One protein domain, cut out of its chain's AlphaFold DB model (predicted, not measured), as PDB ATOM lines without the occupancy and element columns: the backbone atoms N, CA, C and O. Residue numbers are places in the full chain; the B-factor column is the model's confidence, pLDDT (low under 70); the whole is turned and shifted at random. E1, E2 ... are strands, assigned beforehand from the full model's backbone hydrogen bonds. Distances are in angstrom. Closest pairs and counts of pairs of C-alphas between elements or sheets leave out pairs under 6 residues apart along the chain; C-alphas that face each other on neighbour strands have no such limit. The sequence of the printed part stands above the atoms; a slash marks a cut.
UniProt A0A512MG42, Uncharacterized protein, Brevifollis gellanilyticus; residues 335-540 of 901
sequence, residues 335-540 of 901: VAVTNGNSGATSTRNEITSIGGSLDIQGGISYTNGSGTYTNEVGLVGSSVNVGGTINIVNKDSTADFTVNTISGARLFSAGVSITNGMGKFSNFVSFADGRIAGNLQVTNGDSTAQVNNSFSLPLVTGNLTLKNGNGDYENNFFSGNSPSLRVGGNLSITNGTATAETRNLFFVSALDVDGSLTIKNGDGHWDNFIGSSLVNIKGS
ATOM      1  N   VAL A 335      58.908  26.385  31.585       98.25
ATOM      2  CA  VAL A 335      59.267  26.567  32.995       98.25
ATOM      3  C   VAL A 335      59.764  25.247  33.572       98.25
ATOM      4  O   VAL A 335      59.059  24.241  33.541       98.25
ATOM      5  N   ALA A 336      60.980  25.239  34.110       98.25
ATOM      6  CA  ALA A 336      61.601  24.067  34.710       98.25
ATOM      7  C   ALA A 336      62.132  24.389  36.111       98.25
ATOM      8  O   ALA A 336      63.039  25.204  36.266       98.25
ATOM      9  N   VAL A 337      61.610  23.702  37.126       98.06
ATOM     10  CA  VAL A 337      62.109  23.767  38.504       98.06
ATOM     11  C   VAL A 337      62.662  22.404  38.895       98.06
ATOM     12  O   VAL A 337      61.968  21.391  38.813       98.06
ATOM     13  N   THR A 338      63.931  22.361  39.295       98.12
ATOM     14  CA  THR A 338      64.579  21.163  39.838       98.12
ATOM     15  C   THR A 338      64.970  21.427  41.280       98.12
ATOM     16  O   THR A 338      65.780  22.315  41.529       98.12
ATOM     17  N   ASN A 339      64.426  20.651  42.209       97.12
ATOM     18  CA  ASN A 339      64.776  20.704  43.621       97.12
ATOM     19  C   ASN A 339      65.593  19.462  43.998       97.12
ATOM     20  O   ASN A 339      65.291  18.354  43.541       97.12
ATOM     21  N   GLY A 340      66.620  19.640  44.833       95.31
ATOM     22  CA  GLY A 340      67.282  18.543  45.538       95.31
ATOM     23  C   GLY A 340      66.351  17.903  46.569       95.31
ATOM     24  O   GLY A 340      65.133  17.977  46.445       95.31
ATOM     25  N   ASN A 341      66.907  17.252  47.586       93.31
ATOM     26  CA  ASN A 341      66.098  16.702  48.672       93.31
ATOM     27  C   ASN A 341      65.646  17.826  49.618       93.31
ATOM     28  O   ASN A 341      66.494  18.574  50.116       93.31
ATOM     29  N   SER A 342      64.350  17.905  49.916       86.25
ATOM     30  CA  SER A 342      63.840  18.657  51.060       86.25
ATOM     31  C   SER A 342      63.961  17.784  52.311       86.25
ATOM     32  O   SER A 342      63.855  16.559  52.248       86.25
ATOM     33  N   GLY A 343      64.311  18.391  53.445       81.19
ATOM     34  CA  GLY A 343      64.428  17.679  54.719       81.19
ATOM     35  C   GLY A 343      63.057  17.264  55.268       81.19
ATOM     36  O   GLY A 343      62.177  16.809  54.545       81.19
ATOM     37  N   ALA A 344      62.843  17.448  56.572       71.38
ATOM     38  CA  ALA A 344      61.515  17.285  57.186       71.38
ATOM     39  C   ALA A 344      60.526  18.413  56.811       71.38
ATOM     40  O   ALA A 344      59.345  18.373  57.142       71.38
ATOM     41  N   THR A 345      61.031  19.448  56.162       79.38
ATOM     42  CA  THR A 345      60.382  20.718  55.875       79.38
ATOM     43  C   THR A 345      59.913  20.787  54.414       79.38
ATOM     44  O   THR A 345      60.296  19.970  53.575       79.38
ATOM     45  N   SER A 346      58.983  21.704  54.119       88.69
ATOM     46  CA  SER A 346      58.261  21.742  52.838       88.69
ATOM     47  C   SER A 346      58.900  22.704  51.837       88.69
ATOM     48  O   SER A 346      59.040  23.895  52.117       88.69
ATOM     49  N   THR A 347      59.219  22.204  50.642       93.31
ATOM     50  CA  THR A 347      59.568  23.039  49.481       93.31
ATOM     51  C   THR A 347      58.317  23.344  48.656       93.31
ATOM     52  O   THR A 347      57.548  22.441  48.329       93.31
ATOM     53  N   ARG A 348      58.114  24.613  48.283       96.56
ATOM     54  CA  ARG A 348      56.950  25.067  47.502       96.56
ATOM     55  C   ARG A 348      57.366  25.528  46.108       96.56
ATOM     56  O   ARG A 348      58.180  26.440  45.989       96.56
ATOM     57  N   ASN A 349      56.758  24.946  45.078       97.38
ATOM     58  CA  ASN A 349      56.839  25.383  43.685       97.38
ATOM     59  C   ASN A 349      55.466  25.900  43.261       97.38
ATOM     60  O   ASN A 349      54.498  25.143  43.276       97.38
ATOM     61  N   GLU A 350      55.378  27.172  42.903       97.38
ATOM     62  CA  GLU A 350      54.124  27.858  42.622       97.38
ATOM     63  C   GLU A 350      54.253  28.676  41.331       97.38
ATOM     64  O   GLU A 350      55.075  29.588  41.240       97.38
ATOM     65  N   ILE A 351      53.419  28.368  40.338       96.69
ATOM     66  CA  ILE A 351      53.213  29.214  39.157       96.69
ATOM     67  C   ILE A 351      51.722  29.493  39.068       96.69
ATOM     68  O   ILE A 351      50.929  28.590  38.785       96.69
ATOM     69  N   THR A 352      51.331  30.728  39.355       95.38
ATOM     70  CA  THR A 352      49.934  31.075  39.598       95.38
ATOM     71  C   THR A 352      49.539  32.369  38.905       95.38
ATOM     72  O   THR A 352      50.286  33.338  38.902       95.38
ATOM     73  N   SER A 353      48.332  32.404  38.339       93.81
ATOM     74  CA  SER A 353      47.713  33.636  37.846       93.81
ATOM     75  C   SER A 353      46.492  33.981  38.703       93.81
ATOM     76  O   SER A 353      45.580  33.161  38.833       93.81
ATOM     77  N   ILE A 354      46.458  35.170  39.297       90.69
ATOM     78  CA  ILE A 354      45.413  35.614  40.225       90.69
ATOM     79  C   ILE A 354      44.328  36.351  39.432       90.69
ATOM     80  O   ILE A 354      44.353  37.566  39.284       90.69
ATOM     81  N   GLY A 355      43.358  35.605  38.904       83.81
ATOM     82  CA  GLY A 355      42.172  36.172  38.245       83.81
ATOM     83  C   GLY A 355      42.296  36.464  36.742       83.81
ATOM     84  O   GLY A 355      41.273  36.744  36.123       83.81
ATOM     85  N   GLY A 356      43.487  36.350  36.144       92.31
ATOM     86  CA  GLY A 356      43.695  36.439  34.691       92.31
ATOM     87  C   GLY A 356      44.060  35.099  34.039       92.31
ATOM     88  O   GLY A 356      43.431  34.070  34.302       92.31
ATOM     89  N   SER A 357      45.049  35.111  33.144       95.62
ATOM     90  CA  SER A 357      45.517  33.932  32.403       95.62
ATOM     91  C   SER A 357      46.958  33.568  32.746       95.62
ATOM     92  O   SER A 357      47.805  34.439  32.928       95.62
ATOM     93  N   LEU A 358      47.234  32.268  32.769       97.25
ATOM     94  CA  LEU A 358      48.575  31.704  32.761       97.25
ATOM     95  C   LEU A 358      48.841  31.155  31.357       97.25
ATOM     96  O   LEU A 358      48.268  30.125  31.006       97.25
ATOM     97  N   ASP A 359      49.666  31.836  30.567       97.69
ATOM     98  CA  ASP A 359      50.062  31.426  29.219       97.69
ATOM     99  C   ASP A 359      51.551  31.066  29.177       97.69
ATOM    100  O   ASP A 359      52.424  31.887  29.454       97.69
ATOM    101  N   ILE A 360      51.845  29.803  28.883       97.75
ATOM    102  CA  ILE A 360      53.200  29.269  28.774       97.75
ATOM    103  C   ILE A 360      53.283  28.526  27.445       97.75
ATOM    104  O   ILE A 360      52.704  27.448  27.303       97.75
ATOM    105  N   GLN A 361      54.026  29.045  26.466       98.06
ATOM    106  CA  GLN A 361      54.104  28.395  25.151       98.06
ATOM    107  C   GLN A 361      54.839  27.040  25.219       98.06
ATOM    108  O   GLN A 361      54.539  26.118  24.456       98.06
ATOM    109  N   GLY A 362      55.796  26.894  26.144       97.38
ATOM    110  CA  GLY A 362      56.495  25.641  26.427       97.38
ATOM    111  C   GLY A 362      55.728  24.687  27.356       97.38
ATOM    112  O   GLY A 362      54.508  24.714  27.466       97.38
ATOM    113  N   GLY A 363      56.458  23.787  28.024       97.62
ATOM    114  CA  GLY A 363      55.918  22.922  29.083       97.62
ATOM    115  C   GLY A 363      56.232  23.447  30.485       97.62
ATOM    116  O   GLY A 363      57.082  24.321  30.651       97.62
ATOM    117  N   ILE A 364      55.598  22.857  31.498       98.12
ATOM    118  CA  ILE A 364      55.938  23.072  32.912       98.12
ATOM    119  C   ILE A 364      56.532  21.774  33.445       98.12
ATOM    120  O   ILE A 364      55.919  20.718  33.299       98.12
ATOM    121  N   SER A 365      57.707  21.830  34.068       98.31
ATOM    122  CA  SER A 365      58.352  20.664  34.667       98.31
ATOM    123  C   SER A 365      58.807  20.946  36.093       98.31
ATOM    124  O   SER A 365      59.685  21.779  36.308       98.31
ATOM    125  N   TYR A 366      58.284  20.190  37.056       98.12
ATOM    126  CA  TYR A 366      58.787  20.153  38.429       98.12
ATOM    127  C   TYR A 366      59.460  18.804  38.678       98.12
ATOM    128  O   TYR A 366      58.836  17.756  38.529       98.12
ATOM    129  N   THR A 367      60.748  18.808  39.018       97.88
ATOM    130  CA  THR A 367      61.509  17.603  39.381       97.88
ATOM    131  C   THR A 367      62.025  17.750  40.801       97.88
ATOM    132  O   THR A 367      62.934  18.534  41.053       97.88
ATOM    133  N   ASN A 368      61.446  16.989  41.717       97.25
ATOM    134  CA  ASN A 368      61.705  17.072  43.145       97.25
ATOM    135  C   ASN A 368      62.487  15.843  43.625       97.25
ATOM    136  O   ASN A 368      62.259  14.721  43.155       97.25
ATOM    137  N   GLY A 369      63.427  16.051  44.550       95.88
ATOM    138  CA  GLY A 369      64.127  14.979  45.252       95.88
ATOM    139  C   GLY A 369      63.216  14.223  46.222       95.88
ATOM    140  O   GLY A 369      61.994  14.210  46.087       95.88
ATOM    141  N   SER A 370      63.814  13.578  47.218       93.62
ATOM    142  CA  SER A 370      63.062  13.018  48.347       93.62
ATOM    143  C   SER A 370      62.646  14.124  49.319       93.62
ATOM    144  O   SER A 370      63.364  15.115  49.427       93.62
ATOM    145  N   GLY A 371      61.500  13.983  49.991       92.94
ATOM    146  CA  GLY A 371      61.022  14.936  51.009       92.94
ATOM    147  C   GLY A 371      59.553  15.355  50.853       92.94
ATOM    148  O   GLY A 371      58.762  14.624  50.252       92.94
ATOM    149  N   THR A 372      59.187  16.504  51.428       93.75
ATOM    150  CA  THR A 372      57.855  17.131  51.328       93.75
ATOM    151  C   THR A 372      57.867  18.247  50.286       93.75
ATOM    152  O   THR A 372      58.690  19.167  50.371       93.75
ATOM    153  N   TYR A 373      56.923  18.201  49.342       95.38
ATOM    154  CA  TYR A 373      56.764  19.231  48.316       95.38
ATOM    155  C   TYR A 373      55.309  19.675  48.170       95.38
ATOM    156  O   TYR A 373      54.384  18.865  48.243       95.38
ATOM    157  N   THR A 374      55.123  20.960  47.893       96.38
ATOM    158  CA  THR A 374      53.861  21.524  47.412       96.38
ATOM    159  C   THR A 374      54.090  22.055  46.007       96.38
ATOM    160  O   THR A 374      54.798  23.045  45.823       96.38
ATOM    161  N   ASN A 375      53.504  21.393  45.017       97.50
ATOM    162  CA  ASN A 375      53.580  21.760  43.612       97.50
ATOM    163  C   ASN A 375      52.239  22.339  43.170       97.50
ATOM    164  O   ASN A 375      51.229  21.641  43.206       97.50
ATOM    165  N   GLU A 376      52.233  23.589  42.732       97.25
ATOM    166  CA  GLU A 376      51.027  24.319  42.361       97.25
ATOM    167  C   GLU A 376      51.182  24.921  40.960       97.25
ATOM    168  O   GLU A 376      52.175  25.592  40.651       97.25
ATOM    169  N   VAL A 377      50.209  24.628  40.096       96.50
ATOM    170  CA  VAL A 377      50.077  25.171  38.742       96.50
ATOM    171  C   VAL A 377      48.658  25.710  38.570       96.50
ATOM    172  O   VAL A 377      47.689  24.945  38.583       96.50
ATOM    173  N   GLY A 378      48.557  27.022  38.363       90.50
ATOM    174  CA  GLY A 378      47.297  27.746  38.204       90.50
ATOM    175  C   GLY A 378      46.573  28.036  39.525       90.50
ATOM    176  O   GLY A 378      46.949  27.545  40.585       90.50
ATOM    177  N   LEU A 379      45.529  28.869  39.453       82.19
ATOM    178  CA  LEU A 379      44.632  29.195  40.571       82.19
ATOM    179  C   LEU A 379      43.174  29.261  40.121       82.19
ATOM    180  O   LEU A 379      42.859  29.462  38.944       82.19
ATOM    181  N   VAL A 380      42.277  29.175  41.105       70.19
ATOM    182  CA  VAL A 380      40.827  29.324  40.941       70.19
ATOM    183  C   VAL A 380      40.493  30.584  40.132       70.19
ATOM    184  O   VAL A 380      40.889  31.690  40.486       70.19
ATOM    185  N   GLY A 381      39.741  30.401  39.044       78.81
ATOM    186  CA  GLY A 381      39.261  31.481  38.174       78.81
ATOM    187  C   GLY A 381      40.094  31.732  36.914       78.81
ATOM    188  O   GLY A 381      39.577  32.340  35.984       78.81
ATOM    189  N   SER A 382      41.326  31.217  36.833       84.38
ATOM    190  CA  SER A 382      42.221  31.490  35.698       84.38
ATOM    191  C   SER A 382      42.118  30.493  34.535       84.38
ATOM    192  O   SER A 382      41.780  29.323  34.727       84.38
ATOM    193  N   SER A 383      42.419  30.947  33.314       95.38
ATOM    194  CA  SER A 383      42.674  30.053  32.171       95.38
ATOM    195  C   SER A 383      44.151  29.677  32.153       95.38
ATOM    196  O   SER A 383      44.998  30.563  32.106       95.38
ATOM    197  N   VAL A 384      44.454  28.382  32.170       96.69
ATOM    198  CA  VAL A 384      45.814  27.837  32.110       96.69
ATOM    199  C   VAL A 384      46.060  27.297  30.703       96.69
ATOM    200  O   VAL A 384      45.530  26.245  30.343       96.69
ATOM    201  N   ASN A 385      46.851  28.013  29.910       97.44
ATOM    202  CA  ASN A 385      47.283  27.635  28.570       97.44
ATOM    203  C   ASN A 385      48.757  27.208  28.633       97.44
ATOM    204  O   ASN A 385      49.632  28.020  28.900       97.44
ATOM    205  N   VAL A 386      49.040  25.928  28.406       97.62
ATOM    206  CA  VAL A 386      50.403  25.381  28.378       97.62
ATOM    207  C   VAL A 386      50.601  24.680  27.039       97.62
ATOM    208  O   VAL A 386      50.033  23.612  26.809       97.62
ATOM    209  N   GLY A 387      51.392  25.255  26.135       96.62
ATOM    210  CA  GLY A 387      51.605  24.692  24.796       96.62
ATOM    211  C   GLY A 387      52.242  23.295  24.822       96.62
ATOM    212  O   GLY A 387      51.990  22.473  23.940       96.62
ATOM    213  N   GLY A 388      53.013  22.990  25.868       97.25
ATOM    214  CA  GLY A 388      53.613  21.688  26.148       97.25
ATOM    215  C   GLY A 388      52.877  20.847  27.200       97.25
ATOM    216  O   GLY A 388      51.696  21.023  27.503       97.25
ATOM    217  N   THR A 389      53.596  19.863  27.742       97.94
ATOM    218  CA  THR A 389      53.124  18.980  28.821       97.94
ATOM    219  C   THR A 389      53.398  19.607  30.189       97.94
ATOM    220  O   THR A 389      54.451  20.212  30.391       97.94
ATOM    221  N   ILE A 390      52.482  19.413  31.140       98.06
ATOM    222  CA  ILE A 390      52.730  19.644  32.571       98.06
ATOM    223  C   ILE A 390      53.256  18.335  33.171       98.06
ATOM    224  O   ILE A 390      52.538  17.335  33.199       98.06
ATOM    225  N   ASN A 391      54.510  18.322  33.617       98.38
ATOM    226  CA  ASN A 391      55.193  17.147  34.148       98.38
ATOM    227  C   ASN A 391      55.667  17.388  35.589       98.38
ATOM    228  O   ASN A 391      56.514  18.242  35.834       98.38
ATOM    229  N   ILE A 392      55.154  16.617  36.541       98.00
ATOM    230  CA  ILE A 392      55.553  16.684  37.950       98.00
ATOM    231  C   ILE A 392      56.148  15.336  38.347       98.00
ATOM    232  O   ILE A 392      55.484  14.305  38.249       98.00
ATOM    233  N   VAL A 393      57.399  15.337  38.798       97.88
ATOM    234  CA  VAL A 393      58.117  14.145  39.257       97.88
ATOM    235  C   VAL A 393      58.553  14.364  40.698       97.88
ATOM    236  O   VAL A 393      59.434  15.180  40.960       97.88
ATOM    237  N   ASN A 394      57.966  13.612  41.621       96.75
ATOM    238  CA  ASN A 394      58.360  13.551  43.023       96.75
ATOM    239  C   ASN A 394      59.004  12.185  43.280       96.75
ATOM    240  O   ASN A 394      58.374  11.155  43.035       96.75
ATOM    241  N   LYS A 395      60.256  12.147  43.752       95.44
ATOM    242  CA  LYS A 395      60.877  10.885  44.196       95.44
ATOM    243  C   LYS A 395      60.246  10.405  45.511       95.44
ATOM    244  O   LYS A 395      59.272  10.979  45.989       95.44
ATOM    245  N   ASP A 396      60.792   9.330  46.079       88.31
ATOM    246  CA  ASP A 396      60.312   8.755  47.335       88.31
ATOM    247  C   ASP A 396      60.216   9.818  48.433       88.31
ATOM    248  O   ASP A 396      61.193  10.503  48.749       88.31
ATOM    249  N   SER A 397      59.034   9.939  49.023       72.25
ATOM    250  CA  SER A 397      58.776  10.783  50.174       72.25
ATOM    251  C   SER A 397      58.853   9.918  51.426       72.25
ATOM    252  O   SER A 397      57.928   9.184  51.766       72.25
ATOM    253  N   THR A 398      59.970  10.021  52.146       74.88
ATOM    254  CA  THR A 398      60.037   9.586  53.550       74.88
ATOM    255  C   THR A 398      59.334  10.575  54.486       74.88
ATOM    256  O   THR A 398      59.397  10.409  55.700       74.88
ATOM    257  N   ALA A 399      58.748  11.642  53.938       66.12
ATOM    258  CA  ALA A 399      58.164  12.746  54.677       66.12
ATOM    259  C   ALA A 399      56.635  12.611  54.780       66.12
ATOM    260  O   ALA A 399      56.027  11.702  54.213       66.12
ATOM    261  N   ASP A 400      56.012  13.503  55.550       77.50
ATOM    262  CA  ASP A 400      54.626  13.326  55.988       77.50
ATOM    263  C   ASP A 400      53.585  13.453  54.868       77.50
ATOM    264  O   ASP A 400      52.547  12.793  54.962       77.50
ATOM    265  N   PHE A 401      53.804  14.288  53.840       90.31
ATOM    266  CA  PHE A 401      52.795  14.537  52.800       90.31
ATOM    267  C   PHE A 401      53.314  15.386  51.626       90.31
ATOM    268  O   PHE A 401      53.815  16.478  51.854       90.31
ATOM    269  N   THR A 402      53.135  14.962  50.371       93.88
ATOM    270  CA  THR A 402      53.401  15.789  49.170       93.88
ATOM    271  C   THR A 402      52.105  16.111  48.423       93.88
ATOM    272  O   THR A 402      51.273  15.230  48.210       93.88
ATOM    273  N   VAL A 403      51.929  17.366  47.996       96.25
ATOM    274  CA  VAL A 403      50.721  17.851  47.304       96.25
ATOM    275  C   VAL A 403      51.057  18.311  45.891       96.25
ATOM    276  O   VAL A 403      51.954  19.128  45.696       96.25
ATOM    277  N   ASN A 404      50.298  17.826  44.911       97.50
ATOM    278  CA  ASN A 404      50.357  18.251  43.519       97.50
ATOM    279  C   ASN A 404      48.993  18.810  43.109       97.50
ATOM    280  O   ASN A 404      48.028  18.057  42.998       97.50
ATOM    281  N   THR A 405      48.921  20.112  42.861       97.31
ATOM    282  CA  THR A 405      47.700  20.834  42.496       97.31
ATOM    283  C   THR A 405      47.869  21.439  41.109       97.31
ATOM    284  O   THR A 405      48.730  22.288  40.890       97.31
ATOM    285  N   ILE A 406      47.022  21.026  40.171       97.00
ATOM    286  CA  ILE A 406      46.891  21.616  38.838       97.00
ATOM    287  C   ILE A 406      45.434  22.065  38.726       97.00
ATOM    288  O   ILE A 406      44.535  21.226  38.626       97.00
ATOM    289  N   SER A 407      45.172  23.369  38.830       96.25
ATOM    290  CA  SER A 407      43.796  23.868  38.950       96.25
ATOM    291  C   SER A 407      43.554  25.215  38.276       96.25
ATOM    292  O   SER A 407      44.473  26.006  38.087       96.25
ATOM    293  N   GLY A 408      42.299  25.471  37.908       93.81
ATOM    294  CA  GLY A 408      41.875  26.712  37.265       93.81
ATOM    295  C   GLY A 408      40.445  26.643  36.739       93.81
ATOM    296  O   GLY A 408      39.731  25.664  36.942       93.81
ATOM    297  N   ALA A 409      40.000  27.689  36.050       94.25
ATOM    298  CA  ALA A 409      38.728  27.668  35.333       94.25
ATOM    299  C   ALA A 409      38.820  26.795  34.073       94.25
ATOM    300  O   ALA A 409      37.924  25.987  33.823       94.25
ATOM    301  N   ARG A 410      39.908  26.937  33.303       95.06
ATOM    302  CA  ARG A 410      40.139  26.206  32.047       95.06
ATOM    303  C   ARG A 410      41.565  25.672  31.982       95.06
ATOM    304  O   ARG A 410      42.476  26.394  32.367       95.06
ATOM    305  N   LEU A 411      41.759  24.458  31.469       96.38
ATOM    306  CA  LEU A 411      43.089  23.920  31.150       96.38
ATOM    307  C   LEU A 411      43.207  23.621  29.660       96.38
ATOM    308  O   LEU A 411      42.457  22.798  29.150       96.38
ATOM    309  N   PHE A 412      44.197  24.189  28.986       97.00
ATOM    310  CA  PHE A 412      44.634  23.764  27.662       97.00
ATOM    311  C   PHE A 412      46.077  23.294  27.767       97.00
ATOM    312  O   PHE A 412      46.965  24.093  28.030       97.00
ATOM    313  N   SER A 413      46.318  21.993  27.598       97.38
ATOM    314  CA  SER A 413      47.677  21.445  27.638       97.38
ATOM    315  C   SER A 413      47.867  20.297  26.657       97.38
ATOM    316  O   SER A 413      46.928  19.547  26.376       97.38
ATOM    317  N   ALA A 414      49.094  20.113  26.160       97.62
ATOM    318  CA  ALA A 414      49.444  18.948  25.352       97.62
ATOM    319  C   ALA A 414      49.364  17.631  26.146       97.62
ATOM    320  O   ALA A 414      49.171  16.574  25.553       97.62
ATOM    321  N   GLY A 415      49.484  17.660  27.475       97.94
ATOM    322  CA  GLY A 415      49.405  16.472  28.324       97.94
ATOM    323  C   GLY A 415      49.681  16.792  29.788       97.94
ATOM    324  O   GLY A 415      50.289  17.813  30.099       97.94
ATOM    325  N   VAL A 416      49.286  15.895  30.684       98.06
ATOM    326  CA  VAL A 416      49.583  16.004  32.117       98.06
ATOM    327  C   VAL A 416      50.175  14.683  32.600       98.06
ATOM    328  O   VAL A 416      49.605  13.620  32.356       98.06
ATOM    329  N   SER A 417      51.319  14.750  33.275       98.19
ATOM    330  CA  SER A 417      52.023  13.601  33.845       98.19
ATOM    331  C   SER A 417      52.427  13.908  35.283       98.19
ATOM    332  O   SER A 417      53.158  14.864  35.528       98.19
ATOM    333  N   ILE A 418      51.965  13.096  36.233       97.94
ATOM    334  CA  ILE A 418      52.382  13.151  37.636       97.94
ATOM    335  C   ILE A 418      52.982  11.794  38.004       97.94
ATOM    336  O   ILE A 418      52.317  10.766  37.894       97.94
ATOM    337  N   THR A 419      54.245  11.777  38.420       97.88
ATOM    338  CA  THR A 419      54.944  10.572  38.882       97.88
ATOM    339  C   THR A 419      55.419  10.789  40.306       97.88
ATOM    340  O   THR A 419      56.269  11.639  40.554       97.88
ATOM    341  N   ASN A 420      54.880  10.009  41.230       97.00
ATOM    342  CA  ASN A 420      55.230  10.007  42.638       97.00
ATOM    343  C   ASN A 420      55.936   8.686  42.977       97.00
ATOM    344  O   ASN A 420      55.492   7.622  42.539       97.00
ATOM    345  N   GLY A 421      57.031   8.751  43.738       95.56
ATOM    346  CA  GLY A 421      57.714   7.582  44.296       95.56
ATOM    347  C   GLY A 421      56.895   6.891  45.389       95.56
ATOM    348  O   GLY A 421      55.666   6.954  45.400       95.56
ATOM    349  N   MET A 422      57.567   6.227  46.326       94.00
ATOM    350  CA  MET A 422      56.916   5.694  47.528       94.00
ATOM    351  C   MET A 422      56.581   6.816  48.521       94.00
ATOM    352  O   MET A 422      57.344   7.777  48.626       94.00
ATOM    353  N   GLY A 423      55.483   6.708  49.271       92.75
ATOM    354  CA  GLY A 423      55.127   7.677  50.322       92.75
ATOM    355  C   GLY A 423      53.674   8.155  50.292       92.75
ATOM    356  O   GLY A 423      52.793   7.459  49.798       92.75
ATOM    357  N   LYS A 424      53.420   9.341  50.861       92.75
ATOM    358  CA  LYS A 424      52.079   9.926  51.018       92.75
ATOM    359  C   LYS A 424      51.882  11.097  50.059       92.75
ATOM    360  O   LYS A 424      52.604  12.093  50.138       92.75
ATOM    361  N   PHE A 425      50.881  11.001  49.187       94.50
ATOM    362  CA  PHE A 425      50.653  11.970  48.114       94.50
ATOM    363  C   PHE A 425      49.185  12.384  48.007       94.50
ATOM    364  O   PHE A 425      48.276  11.585  48.240       94.50
ATOM    365  N   SER A 426      48.961  13.626  47.589       96.62
ATOM    366  CA  SER A 426      47.664  14.120  47.136       96.62
ATOM    367  C   SER A 426      47.815  14.750  45.759       96.62
ATOM    368  O   SER A 426      48.583  15.697  45.590       96.62
ATOM    369  N   ASN A 427      47.103  14.214  44.773       97.56
ATOM    370  CA  ASN A 427      47.112  14.688  43.395       97.56
ATOM    371  C   ASN A 427      45.738  15.269  43.066       97.56
ATOM    372  O   ASN A 427      44.742  14.548  43.059       97.56
ATOM    373  N   PHE A 428      45.687  16.562  42.770       97.06
ATOM    374  CA  PHE A 428      44.472  17.284  42.428       97.06
ATOM    375  C   PHE A 428      44.610  17.894  41.035       97.06
ATOM    376  O   PHE A 428      45.430  18.785  40.822       97.06
ATOM    377  N   VAL A 429      43.798  17.424  40.085       96.62
ATOM    378  CA  VAL A 429      43.700  18.009  38.740       96.62
ATOM    379  C   VAL A 429      42.254  18.438  38.515       96.62
ATOM    380  O   VAL A 429      41.387  17.588  38.307       96.62
ATOM    381  N   SER A 430      41.971  19.739  38.593       95.56
ATOM    382  CA  SER A 430      40.592  20.242  38.669       95.56
ATOM    383  C   SER A 430      40.348  21.499  37.848       95.56
ATOM    384  O   SER A 430      40.899  22.564  38.129       95.56
ATOM    385  N   PHE A 431      39.473  21.367  36.855       93.62
ATOM    386  CA  PHE A 431      39.052  22.428  35.952       93.62
ATOM    387  C   PHE A 431      37.556  22.322  35.637       93.62
ATOM    388  O   PHE A 431      36.973  21.233  35.616       93.62
ATOM    389  N   ALA A 432      36.928  23.472  35.397       91.94
ATOM    390  CA  ALA A 432      35.515  23.563  35.017       91.94
ATOM    391  C   ALA A 432      35.294  23.426  33.499       91.94
ATOM    392  O   ALA A 432      34.214  23.052  33.056       91.94
ATOM    393  N   ASP A 433      36.304  23.766  32.700       93.69
ATOM    394  CA  ASP A 433      36.321  23.629  31.243       93.69
ATOM    395  C   ASP A 433      37.771  23.374  30.759       93.69
ATOM    396  O   ASP A 433      38.714  23.317  31.552       93.69
ATOM    397  N   GLY A 434      37.967  23.145  29.464       92.62
ATOM    398  CA  GLY A 434      39.274  22.959  28.845       92.62
ATOM    399  C   GLY A 434      39.445  21.613  28.149       92.62
ATOM    400  O   GLY A 434      38.510  20.837  27.951       92.62
ATOM    401  N   ARG A 435      40.677  21.358  27.722       96.00
ATOM    402  CA  ARG A 435      41.093  20.169  26.994       96.00
ATOM    403  C   ARG A 435      42.547  19.818  27.305       96.00
ATOM    404  O   ARG A 435      43.460  20.587  27.009       96.00
ATOM    405  N   ILE A 436      42.768  18.585  27.753       97.25
ATOM    406  CA  ILE A 436      44.083  17.939  27.685       97.25
ATOM    407  C   ILE A 436      44.169  17.242  26.322       97.25
ATOM    408  O   ILE A 436      43.458  16.268  26.072       97.25
ATOM    409  N   ALA A 437      44.983  17.775  25.408       96.75
ATOM    410  CA  ALA A 437      45.062  17.301  24.027       96.75
ATOM    411  C   ALA A 437      45.658  15.881  23.922       96.75
ATOM    412  O   ALA A 437      45.227  15.078  23.093       96.75
ATOM    413  N   GLY A 438      46.631  15.560  24.770       96.94
ATOM    414  CA  GLY A 438      47.240  14.238  24.867       96.94
ATOM    415  C   GLY A 438      46.691  13.424  26.033       96.94
ATOM    416  O   GLY A 438      45.485  13.377  26.275       96.94
ATOM    417  N   ASN A 439      47.594  12.744  26.736       97.94
ATOM    418  CA  ASN A 439      47.242  11.863  27.846       97.94
ATOM    419  C   ASN A 439      47.228  12.614  29.182       97.94
ATOM    420  O   ASN A 439      48.002  13.552  29.385       97.94
ATOM    421  N   LEU A 440      46.414  12.116  30.112       97.81
ATOM    422  CA  LEU A 440      46.568  12.350  31.542       97.81
ATOM    423  C   LEU A 440      47.097  11.069  32.190       97.81
ATOM    424  O   LEU A 440      46.457  10.019  32.102       97.81
ATOM    425  N   GLN A 441      48.258  11.148  32.831       98.38
ATOM    426  CA  GLN A 441      48.892  10.018  33.502       98.38
ATOM    427  C   GLN A 441      49.251  10.382  34.941       98.38
ATOM    428  O   GLN A 441      49.937  11.372  35.179       98.38
ATOM    429  N   VAL A 442      48.817   9.560  35.892       97.94
ATOM    430  CA  VAL A 442      49.255   9.626  37.289       97.94
ATOM    431  C   VAL A 442      49.814   8.264  37.678       97.94
ATOM    432  O   VAL A 442      49.137   7.248  37.532       97.94
ATOM    433  N   THR A 443      51.065   8.236  38.129       97.88
ATOM    434  CA  THR A 443      51.728   7.040  38.657       97.88
ATOM    435  C   THR A 443      52.159   7.314  40.088       97.88
ATOM    436  O   THR A 443      52.995   8.181  40.312       97.88
ATOM    437  N   ASN A 444      51.600   6.582  41.042       97.38
ATOM    438  CA  ASN A 444      51.983   6.596  42.444       97.38
ATOM    439  C   ASN A 444      52.706   5.284  42.768       97.38
ATOM    440  O   ASN A 444      52.191   4.212  42.441       97.38
ATOM    441  N   GLY A 445      53.881   5.356  43.397       96.25
ATOM    442  CA  GLY A 445      54.548   4.192  43.976       96.25
ATOM    443  C   GLY A 445      53.787   3.627  45.177       96.25
ATOM    444  O   GLY A 445      52.638   4.001  45.436       96.25
ATOM    445  N   ASP A 446      54.428   2.716  45.907       95.75
ATOM    446  CA  ASP A 446      53.841   2.111  47.104       95.75
ATOM    447  C   ASP A 446      53.571   3.174  48.177       95.75
ATOM    448  O   ASP A 446      54.414   4.026  48.481       95.75
ATOM    449  N   SER A 447      52.382   3.127  48.760       91.50
ATOM    450  CA  SER A 447      51.946   4.045  49.792       91.50
ATOM    451  C   SER A 447      52.068   3.442  51.187       91.50
ATOM    452  O   SER A 447      51.752   2.279  51.426       91.50
ATOM    453  N   THR A 448      52.482   4.273  52.141       88.31
ATOM    454  CA  THR A 448      52.496   3.947  53.576       88.31
ATOM    455  C   THR A 448      51.272   4.486  54.325       88.31
ATOM    456  O   THR A 448      51.145   4.263  55.528       88.31
ATOM    457  N   ALA A 449      50.379   5.212  53.641       90.19
ATOM    458  CA  ALA A 449      49.066   5.630  54.144       90.19
ATOM    459  C   ALA A 449      48.078   5.851  52.984       90.19
ATOM    460  O   ALA A 449      48.286   5.351  51.886       90.19
ATOM    461  N   GLN A 450      46.997   6.594  53.198       92.44
ATOM    462  CA  GLN A 450      46.054   6.897  52.127       92.44
ATOM    463  C   GLN A 450      46.647   7.913  51.130       92.44
ATOM    464  O   GLN A 450      47.076   8.998  51.528       92.44
ATOM    465  N   VAL A 451      46.654   7.580  49.836       93.81
ATOM    466  CA  VAL A 451      46.950   8.508  48.728       93.81
ATOM    467  C   VAL A 451      45.647   8.960  48.085       93.81
ATOM    468  O   VAL A 451      44.841   8.132  47.664       93.81
ATOM    469  N   ASN A 452      45.469  10.272  47.947       96.88
ATOM    470  CA  ASN A 452      44.260  10.853  47.369       96.88
ATOM    471  C   ASN A 452      44.528  11.319  45.936       96.88
ATOM    472  O   ASN A 452      45.338  12.214  45.706       96.88
ATOM    473  N   ASN A 453      43.828  10.745  44.963       97.44
ATOM    474  CA  ASN A 453      43.820  11.198  43.577       97.44
ATOM    475  C   ASN A 453      42.441  11.779  43.275       97.44
ATOM    476  O   ASN A 453      41.446  11.067  43.356       97.44
ATOM    477  N   SER A 454      42.364  13.058  42.929       97.12
ATOM    478  CA  SER A 454      41.101  13.739  42.653       97.12
ATOM    479  C   SER A 454      41.157  14.435  41.300       97.12
ATOM    480  O   SER A 454      42.001  15.303  41.055       97.12
ATOM    481  N   PHE A 455      40.249  14.034  40.415       96.38
ATOM    482  CA  PHE A 455      40.151  14.519  39.046       96.38
ATOM    483  C   PHE A 455      38.781  15.154  38.816       96.38
ATOM    484  O   PHE A 455      37.752  14.497  38.963       96.38
ATOM    485  N   SER A 456      38.772  16.416  38.400       95.12
ATOM    486  CA  SER A 456      37.594  17.121  37.891       95.12
ATOM    487  C   SER A 456      37.955  17.680  36.527       95.12
ATOM    488  O   SER A 456      38.580  18.733  36.425       95.12
ATOM    489  N   LEU A 457      37.650  16.924  35.473       89.38
ATOM    490  CA  LEU A 457      38.150  17.182  34.127       89.38
ATOM    491  C   LEU A 457      37.026  17.112  33.093       89.38
ATOM    492  O   LEU A 457      36.305  16.116  33.063       89.38
ATOM    493  N   PRO A 458      36.924  18.101  32.195       83.25
ATOM    494  CA  PRO A 458      35.888  18.119  31.168       83.25
ATOM    495  C   PRO A 458      36.238  17.237  29.962       83.25
ATOM    496  O   PRO A 458      35.376  16.515  29.457       83.25
ATOM    497  N   LEU A 459      37.491  17.273  29.489       95.50
ATOM    498  CA  LEU A 459      37.920  16.538  28.295       95.50
ATOM    499  C   LEU A 459      39.411  16.165  28.319       95.50
ATOM    500  O   LEU A 459      40.288  17.031  28.350       95.50
ATOM    501  N   VAL A 460      39.692  14.870  28.180       97.19
ATOM    502  CA  VAL A 460      41.015  14.309  27.867       97.19
ATOM    503  C   VAL A 460      40.922  13.653  26.495       97.19
ATOM    504  O   VAL A 460      40.229  12.652  26.358       97.19
ATOM    505  N   THR A 461      41.567  14.186  25.453       97.62
ATOM    506  CA  THR A 461      41.430  13.586  24.109       97.62
ATOM    507  C   THR A 461      42.286  12.342  23.888       97.62
ATOM    508  O   THR A 461      41.971  11.559  22.998       97.62
ATOM    509  N   GLY A 462      43.330  12.133  24.693       97.62
ATOM    510  CA  GLY A 462      44.087  10.881  24.747       97.62
ATOM    511  C   GLY A 462      43.559   9.903  25.802       97.62
ATOM    512  O   GLY A 462      42.368   9.849  26.101       97.62
ATOM    513  N   ASN A 463      44.468   9.115  26.374       98.19
ATOM    514  CA  ASN A 463      44.162   8.181  27.456       98.19
ATOM    515  C   ASN A 463      44.190   8.877  28.823       98.19
ATOM    516  O   ASN A 463      45.028   9.752  29.062       98.19
ATOM    517  N   LEU A 464      43.354   8.400  29.744       98.06
ATOM    518  CA  LEU A 464      43.474   8.666  31.175       98.06
ATOM    519  C   LEU A 464      44.005   7.398  31.849       98.06
ATOM    520  O   LEU A 464      43.388   6.337  31.774       98.06
ATOM    521  N   THR A 465      45.178   7.477  32.474       98.25
ATOM    522  CA  THR A 465      45.818   6.336  33.143       98.25
ATOM    523  C   THR A 465      46.195   6.686  34.573       98.25
ATOM    524  O   THR A 465      46.956   7.621  34.802       98.25
ATOM    525  N   LEU A 466      45.714   5.884  35.519       98.19
ATOM    526  CA  LEU A 466      46.072   5.943  36.927       98.19
ATOM    527  C   LEU A 466      46.715   4.617  37.337       98.19
ATOM    528  O   LEU A 466      46.103   3.558  37.201       98.19
ATOM    529  N   LYS A 467      47.963   4.668  37.795       98.31
ATOM    530  CA  LYS A 467      48.716   3.515  38.296       98.31
ATOM    531  C   LYS A 467      49.117   3.779  39.734       98.31
ATOM    532  O   LYS A 467      49.866   4.708  39.992       98.31
ATOM    533  N   ASN A 468      48.647   2.946  40.635       97.94
ATOM    534  CA  ASN A 468      48.924   2.995  42.054       97.94
ATOM    535  C   ASN A 468      49.682   1.714  42.438       97.94
ATOM    536  O   ASN A 468      49.320   0.630  41.974       97.94
ATOM    537  N   GLY A 469      50.743   1.850  43.234       97.38
ATOM    538  CA  GLY A 469      51.480   0.737  43.833       97.38
ATOM    539  C   GLY A 469      50.664  -0.011  44.893       97.38
ATOM    540  O   GLY A 469      49.434  -0.051  44.843       97.38
ATOM    541  N   ASN A 470      51.348  -0.641  45.842       96.56
ATOM    542  CA  ASN A 470      50.720  -1.252  47.016       96.56
ATOM    543  C   ASN A 470      50.365  -0.189  48.062       96.56
ATOM    544  O   ASN A 470      51.122   0.756  48.241       96.56
ATOM    545  N   GLY A 471      49.270  -0.362  48.795       95.75
ATOM    546  CA  GLY A 471      48.808   0.565  49.830       95.75
ATOM    547  C   GLY A 471      47.365   1.014  49.612       95.75
ATOM    548  O   GLY A 471      46.643   0.448  48.793       95.75
ATOM    549  N   ASP A 472      46.945   2.029  50.361       95.12
ATOM    550  CA  ASP A 472      45.570   2.527  50.338       95.12
ATOM    551  C   ASP A 472      45.443   3.743  49.419       95.12
ATOM    552  O   ASP A 472      46.169   4.732  49.559       95.12
ATOM    553  N   TYR A 473      44.502   3.687  48.478       96.38
ATOM    554  CA  TYR A 473      44.286   4.748  47.499       96.38
ATOM    555  C   TYR A 473      42.819   5.161  47.460       96.38
ATOM    556  O   TYR A 473      41.906   4.340  47.490       96.38
ATOM    557  N   GLU A 474      42.575   6.456  47.338       97.62
ATOM    558  CA  GLU A 474      41.257   7.000  47.054       97.62
ATOM    559  C   GLU A 474      41.308   7.721  45.713       97.62
ATOM    560  O   GLU A 474      41.916   8.783  45.572       97.62
ATOM    561  N   ASN A 475      40.703   7.103  44.704       97.88
ATOM    562  CA  ASN A 475      40.706   7.572  43.330       97.88
ATOM    563  C   ASN A 475      39.334   8.142  43.003       97.88
ATOM    564  O   ASN A 475      38.406   7.410  42.656       97.88
ATOM    565  N   ASN A 476      39.223   9.454  43.114       97.25
ATOM    566  CA  ASN A 476      37.982  10.165  42.939       97.25
ATOM    567  C   ASN A 476      37.926  10.903  41.601       97.25
ATOM    568  O   ASN A 476      38.792  11.713  41.268       97.25
ATOM    569  N   PHE A 477      36.846  10.682  40.864       96.69
ATOM    570  CA  PHE A 477      36.507  11.395  39.642       96.69
ATOM    571  C   PHE A 477      35.200  12.140  39.895       96.69
ATOM    572  O   PHE A 477      34.138  11.522  39.949       96.69
ATOM    573  N   PHE A 478      35.269  13.454  40.081       93.19
ATOM    574  CA  PHE A 478      34.106  14.286  40.381       93.19
ATOM    575  C   PHE A 478      33.776  15.193  39.202       93.19
ATOM    576  O   PHE A 478      34.666  15.649  38.489       93.19
ATOM    577  N   SER A 479      32.499  15.521  39.029       76.69
ATOM    578  CA  SER A 479      32.095  16.562  38.084       76.69
ATOM    579  C   SER A 479      32.594  17.945  38.508       76.69
ATOM    580  O   SER A 479      32.921  18.756  37.653       76.69
ATOM    581  N   GLY A 480      32.683  18.250  39.809       77.44
ATOM    582  CA  GLY A 480      32.932  19.628  40.247       77.44
ATOM    583  C   GLY A 480      31.957  20.585  39.541       77.44
ATOM    584  O   GLY A 480      30.745  20.391  39.618       77.44
ATOM    585  N   ASN A 481      32.492  21.549  38.784       73.38
ATOM    586  CA  ASN A 481      31.718  22.442  37.907       73.38
ATOM    587  C   ASN A 481      31.509  21.904  36.469       73.38
ATOM    588  O   ASN A 481      30.711  22.462  35.720       73.38
ATOM    589  N   SER A 482      32.220  20.847  36.069       75.94
ATOM    590  CA  SER A 482      32.120  20.190  34.760       75.94
ATOM    591  C   SER A 482      31.059  19.083  34.792       75.94
ATOM    592  O   SER A 482      31.250  18.099  35.494       75.94
ATOM    593  N   PRO A 483      29.968  19.129  34.010       84.00
ATOM    594  CA  PRO A 483      28.938  18.090  34.088       84.00
ATOM    595  C   PRO A 483      29.474  16.688  33.723       84.00
ATOM    596  O   PRO A 483      29.141  15.703  34.375       84.00
ATOM    597  N   SER A 484      30.364  16.577  32.734       93.62
ATOM    598  CA  SER A 484      30.809  15.280  32.202       93.62
ATOM    599  C   SER A 484      32.320  15.078  32.255       93.62
ATOM    600  O   SER A 484      33.051  16.001  31.904       93.62
ATOM    601  N   LEU A 485      32.765  13.850  32.538       96.25
ATOM    602  CA  LEU A 485      34.123  13.384  32.249       96.25
ATOM    603  C   LEU A 485      34.143  12.711  30.874       96.25
ATOM    604  O   LEU A 485      33.496  11.680  30.681       96.25
ATOM    605  N   ARG A 486      34.898  13.283  29.930       96.81
ATOM    606  CA  ARG A 486      35.067  12.734  28.575       96.81
ATOM    607  C   ARG A 486      36.505  12.295  28.330       96.81
ATOM    608  O   ARG A 486      37.429  13.095  28.484       96.81
ATOM    609  N   VAL A 487      36.691  11.051  27.896       97.81
ATOM    610  CA  VAL A 487      37.999  10.470  27.563       97.81
ATOM    611  C   VAL A 487      37.972   9.954  26.123       97.81
ATOM    612  O   VAL A 487      37.264   9.001  25.815       97.81
ATOM    613  N   GLY A 488      38.750  10.578  25.238       97.81
ATOM    614  CA  GLY A 488      38.849  10.220  23.816       97.81
ATOM    615  C   GLY A 488      39.609   8.913  23.545       97.81
ATOM    616  O   GLY A 488      39.488   8.333  22.470       97.81
ATOM    617  N   GLY A 489      40.391   8.433  24.514       97.88
ATOM    618  CA  GLY A 489      41.064   7.135  24.493       97.88
ATOM    619  C   GLY A 489      40.509   6.159  25.532       97.88
ATOM    620  O   GLY A 489      39.312   6.110  25.807       97.88
ATOM    621  N   ASN A 490      41.397   5.359  26.122       98.31
ATOM    622  CA  ASN A 490      41.063   4.447  27.213       98.31
ATOM    623  C   ASN A 490      41.142   5.151  28.573       98.31
ATOM    624  O   ASN A 490      42.011   5.999  28.797       98.31
ATOM    625  N   LEU A 491      40.291   4.715  29.496       98.12
ATOM    626  CA  LEU A 491      40.347   5.043  30.914       98.12
ATOM    627  C   LEU A 491      40.804   3.793  31.678       98.12
ATOM    628  O   LEU A 491      40.094   2.791  31.720       98.12
ATOM    629  N   SER A 492      42.009   3.828  32.245       98.31
ATOM    630  CA  SER A 492      42.609   2.680  32.936       98.31
ATOM    631  C   SER A 492      43.035   3.047  34.349       98.31
ATOM    632  O   SER A 492      43.841   3.957  34.531       98.31
ATOM    633  N   ILE A 493      42.574   2.273  35.327       98.19
ATOM    634  CA  ILE A 493      43.016   2.330  36.719       98.19
ATOM    635  C   ILE A 493      43.669   0.993  37.070       98.19
ATOM    636  O   ILE A 493      43.124  -0.073  36.789       98.19
ATOM    637  N   THR A 494      44.869   1.031  37.637       98.31
ATOM    638  CA  THR A 494      45.570  -0.145  38.158       98.31
ATOM    639  C   THR A 494      46.036   0.152  39.569       98.31
ATOM    640  O   THR A 494      46.858   1.041  39.744       98.31
ATOM    641  N   ASN A 495      45.520  -0.585  40.543       97.94
ATOM    642  CA  ASN A 495      45.898  -0.523  41.947       97.94
ATOM    643  C   ASN A 495      46.644  -1.814  42.323       97.94
ATOM    644  O   ASN A 495      46.247  -2.893  41.874       97.94
ATOM    645  N   GLY A 496      47.721  -1.706  43.108       97.19
ATOM    646  CA  GLY A 496      48.463  -2.844  43.663       97.19
ATOM    647  C   GLY A 496      47.680  -3.564  44.761       97.19
ATOM    648  O   GLY A 496      46.461  -3.667  44.685       97.19
ATOM    649  N   THR A 497      48.357  -4.099  45.773       96.81
ATOM    650  CA  THR A 497      47.692  -4.730  46.926       96.81
ATOM    651  C   THR A 497      47.291  -3.673  47.957       96.81
ATOM    652  O   THR A 497      48.154  -2.927  48.416       96.81
ATOM    653  N   ALA A 498      46.013  -3.613  48.341       94.50
ATOM    654  CA  ALA A 498      45.517  -2.709  49.379       94.50
ATOM    655  C   ALA A 498      45.834  -3.234  50.786       94.50
ATOM    656  O   ALA A 498      45.715  -4.430  51.060       94.50
ATOM    657  N   THR A 499      46.219  -2.333  51.694       92.69
ATOM    658  CA  THR A 499      46.541  -2.670  53.091       92.69
ATOM    659  C   THR A 499      45.319  -2.634  54.001       92.69
ATOM    660  O   THR A 499      45.209  -3.457  54.909       92.69
ATOM    661  N   ALA A 500      44.396  -1.711  53.746       94.06
ATOM    662  CA  ALA A 500      43.140  -1.546  54.459       94.06
ATOM    663  C   ALA A 500      41.962  -1.409  53.487       94.06
ATOM    664  O   ALA A 500      41.044  -2.221  53.563       94.06
ATOM    665  N   GLU A 501      41.990  -0.427  52.582       95.31
ATOM    666  CA  GLU A 501      40.904  -0.123  51.640       95.31
ATOM    667  C   GLU A 501      41.425   0.703  50.458       95.31
ATOM    668  O   GLU A 501      42.194   1.649  50.623       95.31
ATOM    669  N   THR A 502      40.959   0.391  49.251       95.94
ATOM    670  CA  THR A 502      41.100   1.292  48.104       95.94
ATOM    671  C   THR A 502      39.768   1.502  47.405       95.94
ATOM    672  O   THR A 502      39.026   0.556  47.130       95.94
ATOM    673  N   ARG A 503      39.498   2.766  47.072       97.69
ATOM    674  CA  ARG A 503      38.239   3.216  46.483       97.69
ATOM    675  C   ARG A 503      38.461   3.813  45.100       97.69
ATOM    676  O   ARG A 503      39.342   4.651  44.915       97.69
ATOM    677  N   ASN A 504      37.647   3.410  44.132       97.94
ATOM    678  CA  ASN A 504      37.581   3.988  42.791       97.94
ATOM    679  C   ASN A 504      36.179   4.564  42.596       97.94
ATOM    680  O   ASN A 504      35.245   3.825  42.283       97.94
ATOM    681  N   LEU A 505      36.031   5.868  42.820       97.50
ATOM    682  CA  LEU A 505      34.736   6.532  42.904       97.50
ATOM    683  C   LEU A 505      34.527   7.479  41.719       97.50
ATOM    684  O   LEU A 505      35.273   8.440  41.534       97.50
ATOM    685  N   PHE A 506      33.481   7.238  40.930       97.00
ATOM    686  CA  PHE A 506      33.070   8.100  39.822       97.00
ATOM    687  C   PHE A 506      31.747   8.796  40.148       97.00
ATOM    688  O   PHE A 506      30.670   8.204  40.049       97.00
ATOM    689  N   PHE A 507      31.833  10.077  40.491       95.06
ATOM    690  CA  PHE A 507      30.720  10.975  40.793       95.06
ATOM    691  C   PHE A 507      30.655  12.101  39.750       95.06
ATOM    692  O   PHE A 507      30.889  13.275  40.043       95.06
ATOM    693  N   VAL A 508      30.380  11.730  38.500       94.81
ATOM    694  CA  VAL A 508      30.236  12.652  37.359       94.81
ATOM    695  C   VAL A 508      28.811  12.581  36.824       94.81
ATOM    696  O   VAL A 508      28.210  11.511  36.875       94.81
ATOM    697  N   SER A 509      28.244  13.658  36.272       95.19
ATOM    698  CA  SER A 509      26.876  13.569  35.731       95.19
ATOM    699  C   SER A 509      26.823  12.692  34.478       95.19
ATOM    700  O   SER A 509      25.872  11.933  34.304       95.19
ATOM    701  N   ALA A 510      27.885  12.718  33.667       96.31
ATOM    702  CA  ALA A 510      28.094  11.769  32.580       96.31
ATOM    703  C   ALA A 510      29.553  11.291  32.498       96.31
ATOM    704  O   ALA A 510      30.482  12.098  32.577       96.31
ATOM    705  N   LEU A 511      29.746   9.991  32.288       97.38
ATOM    706  CA  LEU A 511      31.026   9.356  31.973       97.38
ATOM    707  C   LEU A 511      31.006   8.887  30.513       97.38
ATOM    708  O   LEU A 511      30.290   7.944  30.185       97.38
ATOM    709  N   ASP A 512      31.793   9.524  29.648       97.62
ATOM    710  CA  ASP A 512      31.893   9.187  28.221       97.62
ATOM    711  C   ASP A 512      33.328   8.768  27.875       97.62
ATOM    712  O   ASP A 512      34.269   9.549  28.022       97.62
ATOM    713  N   VAL A 513      33.510   7.520  27.448       98.00
ATOM    714  CA  VAL A 513      34.814   6.928  27.129       98.00
ATOM    715  C   VAL A 513      34.766   6.352  25.718       98.00
ATOM    716  O   VAL A 513      34.065   5.377  25.441       98.00
ATOM    717  N   ASP A 514      35.554   6.934  24.817       98.25
ATOM    718  CA  ASP A 514      35.637   6.510  23.418       98.25
ATOM    719  C   ASP A 514      36.363   5.167  23.247       98.25
ATOM    720  O   ASP A 514      36.117   4.436  22.286       98.25
ATOM    721  N   GLY A 515      37.266   4.835  24.171       97.88
ATOM    722  CA  GLY A 515      37.935   3.543  24.266       97.88
ATOM    723  C   GLY A 515      37.267   2.606  25.272       97.88
ATOM    724  O   GLY A 515      36.045   2.508  25.360       97.88
ATOM    725  N   SER A 516      38.088   1.875  26.023       98.44
ATOM    726  CA  SER A 516      37.648   0.965  27.085       98.44
ATOM    727  C   SER A 516      37.843   1.573  28.475       98.44
ATOM    728  O   SER A 516      38.754   2.377  28.682       98.44
ATOM    729  N   LEU A 517      37.014   1.138  29.425       98.06
ATOM    730  CA  LEU A 517      37.184   1.384  30.856       98.06
ATOM    731  C   LEU A 517      37.705   0.108  31.524       98.06
ATOM    732  O   LEU A 517      37.019  -0.915  31.540       98.06
ATOM    733  N   THR A 518      38.904   0.170  32.098       98.31
ATOM    734  CA  THR A 518      39.530  -0.959  32.793       98.31
ATOM    735  C   THR A 518      39.927  -0.573  34.212       98.31
ATOM    736  O   THR A 518      40.693   0.364  34.406       98.31
ATOM    737  N   ILE A 519      39.460  -1.340  35.197       98.19
ATOM    738  CA  ILE A 519      39.876  -1.244  36.599       98.19
ATOM    739  C   ILE A 519      40.532  -2.573  36.985       98.19
ATOM    740  O   ILE A 519      39.916  -3.633  36.873       98.19
ATOM    741  N   LYS A 520      41.796  -2.531  37.400       98.25
ATOM    742  CA  LYS A 520      42.546  -3.687  37.902       98.25
ATOM    743  C   LYS A 520      42.992  -3.405  39.321       98.25
ATOM    744  O   LYS A 520      43.730  -2.455  39.541       98.25
ATOM    745  N   ASN A 521      42.579  -4.244  40.244       97.94
ATOM    746  CA  ASN A 521      42.880  -4.146  41.655       97.94
ATOM    747  C   ASN A 521      43.620  -5.422  42.079       97.94
ATOM    748  O   ASN A 521      43.219  -6.516  41.666       97.94
ATOM    749  N   GLY A 522      44.700  -5.296  42.851       97.56
ATOM    750  CA  GLY A 522      45.420  -6.429  43.435       97.56
ATOM    751  C   GLY A 522      44.635  -7.098  44.565       97.56
ATOM    752  O   GLY A 522      43.404  -7.111  44.565       97.56
ATOM    753  N   ASP A 523      45.336  -7.667  45.540       96.44
ATOM    754  CA  ASP A 523      44.691  -8.255  46.720       96.44
ATOM    755  C   ASP A 523      44.266  -7.152  47.716       96.44
ATOM    756  O   ASP A 523      44.918  -6.116  47.789       96.44
ATOM    757  N   GLY A 524      43.193  -7.338  48.489       95.06
ATOM    758  CA  GLY A 524      42.753  -6.394  49.533       95.06
ATOM    759  C   GLY A 524      41.270  -6.005  49.472       95.06
ATOM    760  O   GLY A 524      40.481  -6.627  48.768       95.06
ATOM    761  N   HIS A 525      40.842  -5.025  50.271       95.12
ATOM    762  CA  HIS A 525      39.460  -4.524  50.256       95.12
ATOM    763  C   HIS A 525      39.286  -3.463  49.162       95.12
ATOM    764  O   HIS A 525      40.054  -2.502  49.098       95.12
ATOM    765  N   TRP A 526      38.268  -3.640  48.318       96.06
ATOM    766  CA  TRP A 526      38.052  -2.812  47.132       96.06
ATOM    767  C   TRP A 526      36.621  -2.292  47.067       96.06
ATOM    768  O   TRP A 526      35.684  -3.087  47.145       96.06
ATOM    769  N   ASP A 527      36.468  -0.990  46.832       97.06
ATOM    770  CA  ASP A 527      35.186  -0.354  46.515       97.06
ATOM    771  C   ASP A 527      35.268   0.342  45.150       97.06
ATOM    772  O   ASP A 527      35.938   1.360  44.974       97.06
ATOM    773  N   ASN A 528      34.622  -0.236  44.144       97.69
ATOM    774  CA  ASN A 528      34.522   0.312  42.798       97.69
ATOM    775  C   ASN A 528      33.097   0.816  42.595       97.69
ATOM    776  O   ASN A 528      32.169   0.019  42.458       97.69
ATOM    777  N   PHE A 529      32.934   2.135  42.534       97.19
ATOM    778  CA  PHE A 529      31.629   2.775  42.473       97.19
ATOM    779  C   PHE A 529      31.517   3.711  41.270       97.19
ATOM    780  O   PHE A 529      32.326   4.625  41.106       97.19
ATOM    781  N   ILE A 530      30.478   3.528  40.451       96.44
ATOM    782  CA  ILE A 530      30.086   4.506  39.425       96.44
ATOM    783  C   ILE A 530      28.664   4.972  39.720       96.44
ATOM    784  O   ILE A 530      27.709   4.240  39.469       96.44
ATOM    785  N   GLY A 531      28.545   6.203  40.221       92.31
ATOM    786  CA  GLY A 531      27.281   6.877  40.531       92.31
ATOM    787  C   GLY A 531      26.972   7.997  39.546       92.31
ATOM    788  O   GLY A 531      26.667   9.114  39.956       92.31
ATOM    789  N   SER A 532      27.120   7.719  38.251       92.44
ATOM    790  CA  SER A 532      26.825   8.680  37.187       92.44
ATOM    791  C   SER A 532      25.366   8.598  36.736       92.44
ATOM    792  O   SER A 532      24.731   7.554  36.885       92.44
ATOM    793  N   SER A 533      24.822   9.673  36.157       94.38
ATOM    794  CA  SER A 533      23.501   9.602  35.517       94.38
ATOM    795  C   SER A 533      23.579   8.874  34.179       94.38
ATOM    796  O   SER A 533      22.716   8.049  33.888       94.38
ATOM    797  N   LEU A 534      24.634   9.123  33.397       96.56
ATOM    798  CA  LEU A 534      24.843   8.516  32.085       96.56
ATOM    799  C   LEU A 534      26.257   7.947  31.966       96.56
ATOM    800  O   LEU A 534      27.241   8.656  32.155       96.56
ATOM    801  N   VAL A 535      26.369   6.677  31.587       97.75
ATOM    802  CA  VAL A 535      27.648   6.026  31.283       97.75
ATOM    803  C   VAL A 535      27.623   5.554  29.839       97.75
ATOM    804  O   VAL A 535      26.767   4.762  29.459       97.75
ATOM    805  N   ASN A 536      28.582   6.010  29.039       97.94
ATOM    806  CA  ASN A 536      28.766   5.596  27.655       97.94
ATOM    807  C   ASN A 536      30.218   5.171  27.421       97.94
ATOM    808  O   ASN A 536      31.123   5.996  27.401       97.94
ATOM    809  N   ILE A 537      30.449   3.876  27.223       98.31
ATOM    810  CA  ILE A 537      31.773   3.307  26.956       98.31
ATOM    811  C   ILE A 537      31.718   2.651  25.578       98.31
ATOM    812  O   ILE A 537      31.066   1.624  25.405       98.31
ATOM    813  N   LYS A 538      32.379   3.213  24.565       98.38
ATOM    814  CA  LYS A 538      32.304   2.663  23.195       98.38
ATOM    815  C   LYS A 538      33.059   1.332  23.059       98.38
ATOM    816  O   LYS A 538      32.659   0.487  22.259       98.38
ATOM    817  N   GLY A 539      34.125   1.140  23.836       98.00
ATOM    818  CA  GLY A 539      34.895  -0.100  23.946       98.00
ATOM    819  C   GLY A 539      34.317  -1.075  24.975       98.00
ATOM    820  O   GLY A 539      33.104  -1.209  25.109       98.00
ATOM    821  N   SER A 540      35.188  -1.798  25.685       98.38
ATOM    822  CA  SER A 540      34.777  -2.755  26.725       98.38
ATOM    823  C   SER A 540      34.849  -2.144  28.124       98.38
ATOM    824  O   SER A 540      35.596  -1.195  28.362       98.38
TER     825      SER A 540
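AT A GLANCE: This is residues 335 to 540 of the 901 residues of an uncharacterized protein of Brevifollis gellanilyticus (UniProt A0A512MG42). The chain winds as a solenoid of stacked turns, each turn a narrow triangle in section with two long walls and one short side, and strands of successive turns pair in parallel. One wall is made of E1, E4, residues 390 to 394 of E6, residues 416 to 420 of E7, E9, E11, E14 and E17; the other, running the opposite way, of E2, E5, residues 402 to 406 of E7, residues 425 to 431 of E8, E10, E12, E15 and E18; the short side holds E3, residues 383 to 386 of E6, residues 410 to 413 of E7, residues 434 to 436 of E8, and then E13, E16 and E19. The 206 printed residues hold 19 named strands, E1 to E19 in order along the chain, and no named helix, and the class is all strand. Sixteen strands form one branched sheet, its neighbour pairs parallel, and three form a sheet in the order E13, E16, E19, all parallel. The whole is compact, with a radius of gyration of the C-alphas of 16.2 A, and flat, spanning 43 by 41 by 22 A.

IN THESE COORDINATES: In the branched sheet the longest strand by residues is E7, residues 402 to 420, yet its first and last C-alphas are 8.9 A apart: it bends by 172 degrees at residue 417. E6, residues 383 to 394, is 25.2 A long and bends by 94 degrees at residue 387; E8, residues 425 to 436, is 22.3 A long and bends by 119 degrees at residue 433. Before E6 come E1, residues 335 to 338, beginning at C-alpha 335 at (59.267, 26.567, 32.995); E2, residues 346 to 353, 21.9 A long; E3, residues 357 to 360; E4, residues 364 to 368; and E5, residues 372 to 377. After E8 come E9, residues 440 to 444; E10, residues 450 to 456, 19.5 A long; E11, residues 464 to 468; E12, residues 472 to 478, 19.2 A long; E14, residues 491 to 495; E15, residues 502 to 507; E17, residues 517 to 521; and E18, residues 526 to 530. The small sheet has E13, residues 484 to 487; E16, residues 510 to 513; and E19, residues 534 to 537, ending at C-alpha 537 at (31.773, 3.307, 26.956).

HOW THE PARTS SIT: E5 and E6 lie on one side of E7, E8 and E9 on the other side. The pairing is staggered: E7 pairs with E5 over residues 403 to 406, N 375 to O 403 being 2.8 A, and with E9 over residues 416 to 420, N 420 to O 443 being 2.8 A. E6 pairs with E3, E4 and E7; N 392 and O 417 are 2.8 A apart. Outward, E1 is parallel to E4, with N 337 and O 365 at 2.8 A, and E2 to E5, with N 349 and O 374 at 2.8 A. Toward the other edge, the parallel neighbours run E9, E11, E14, E17 and E8, E10, E12, E15, E18; N 493 and O 518 are 2.8 A apart, N 504 and O 527 2.8 A. E16 has N 513 at 2.8 A from O 536 of E19. The two sheets form a sandwich, two sheets face to face, with 9.4 A between the centres of the facing parts and strands at 79 degrees.

THE WHOLE: The C-alphas farthest apart, of Gly 343 and Lys 538, are 47.4 A apart. The printed part has no cut, and no link is long. The mean pLDDT of the printed part is 94.6, and residue 399 is under 70.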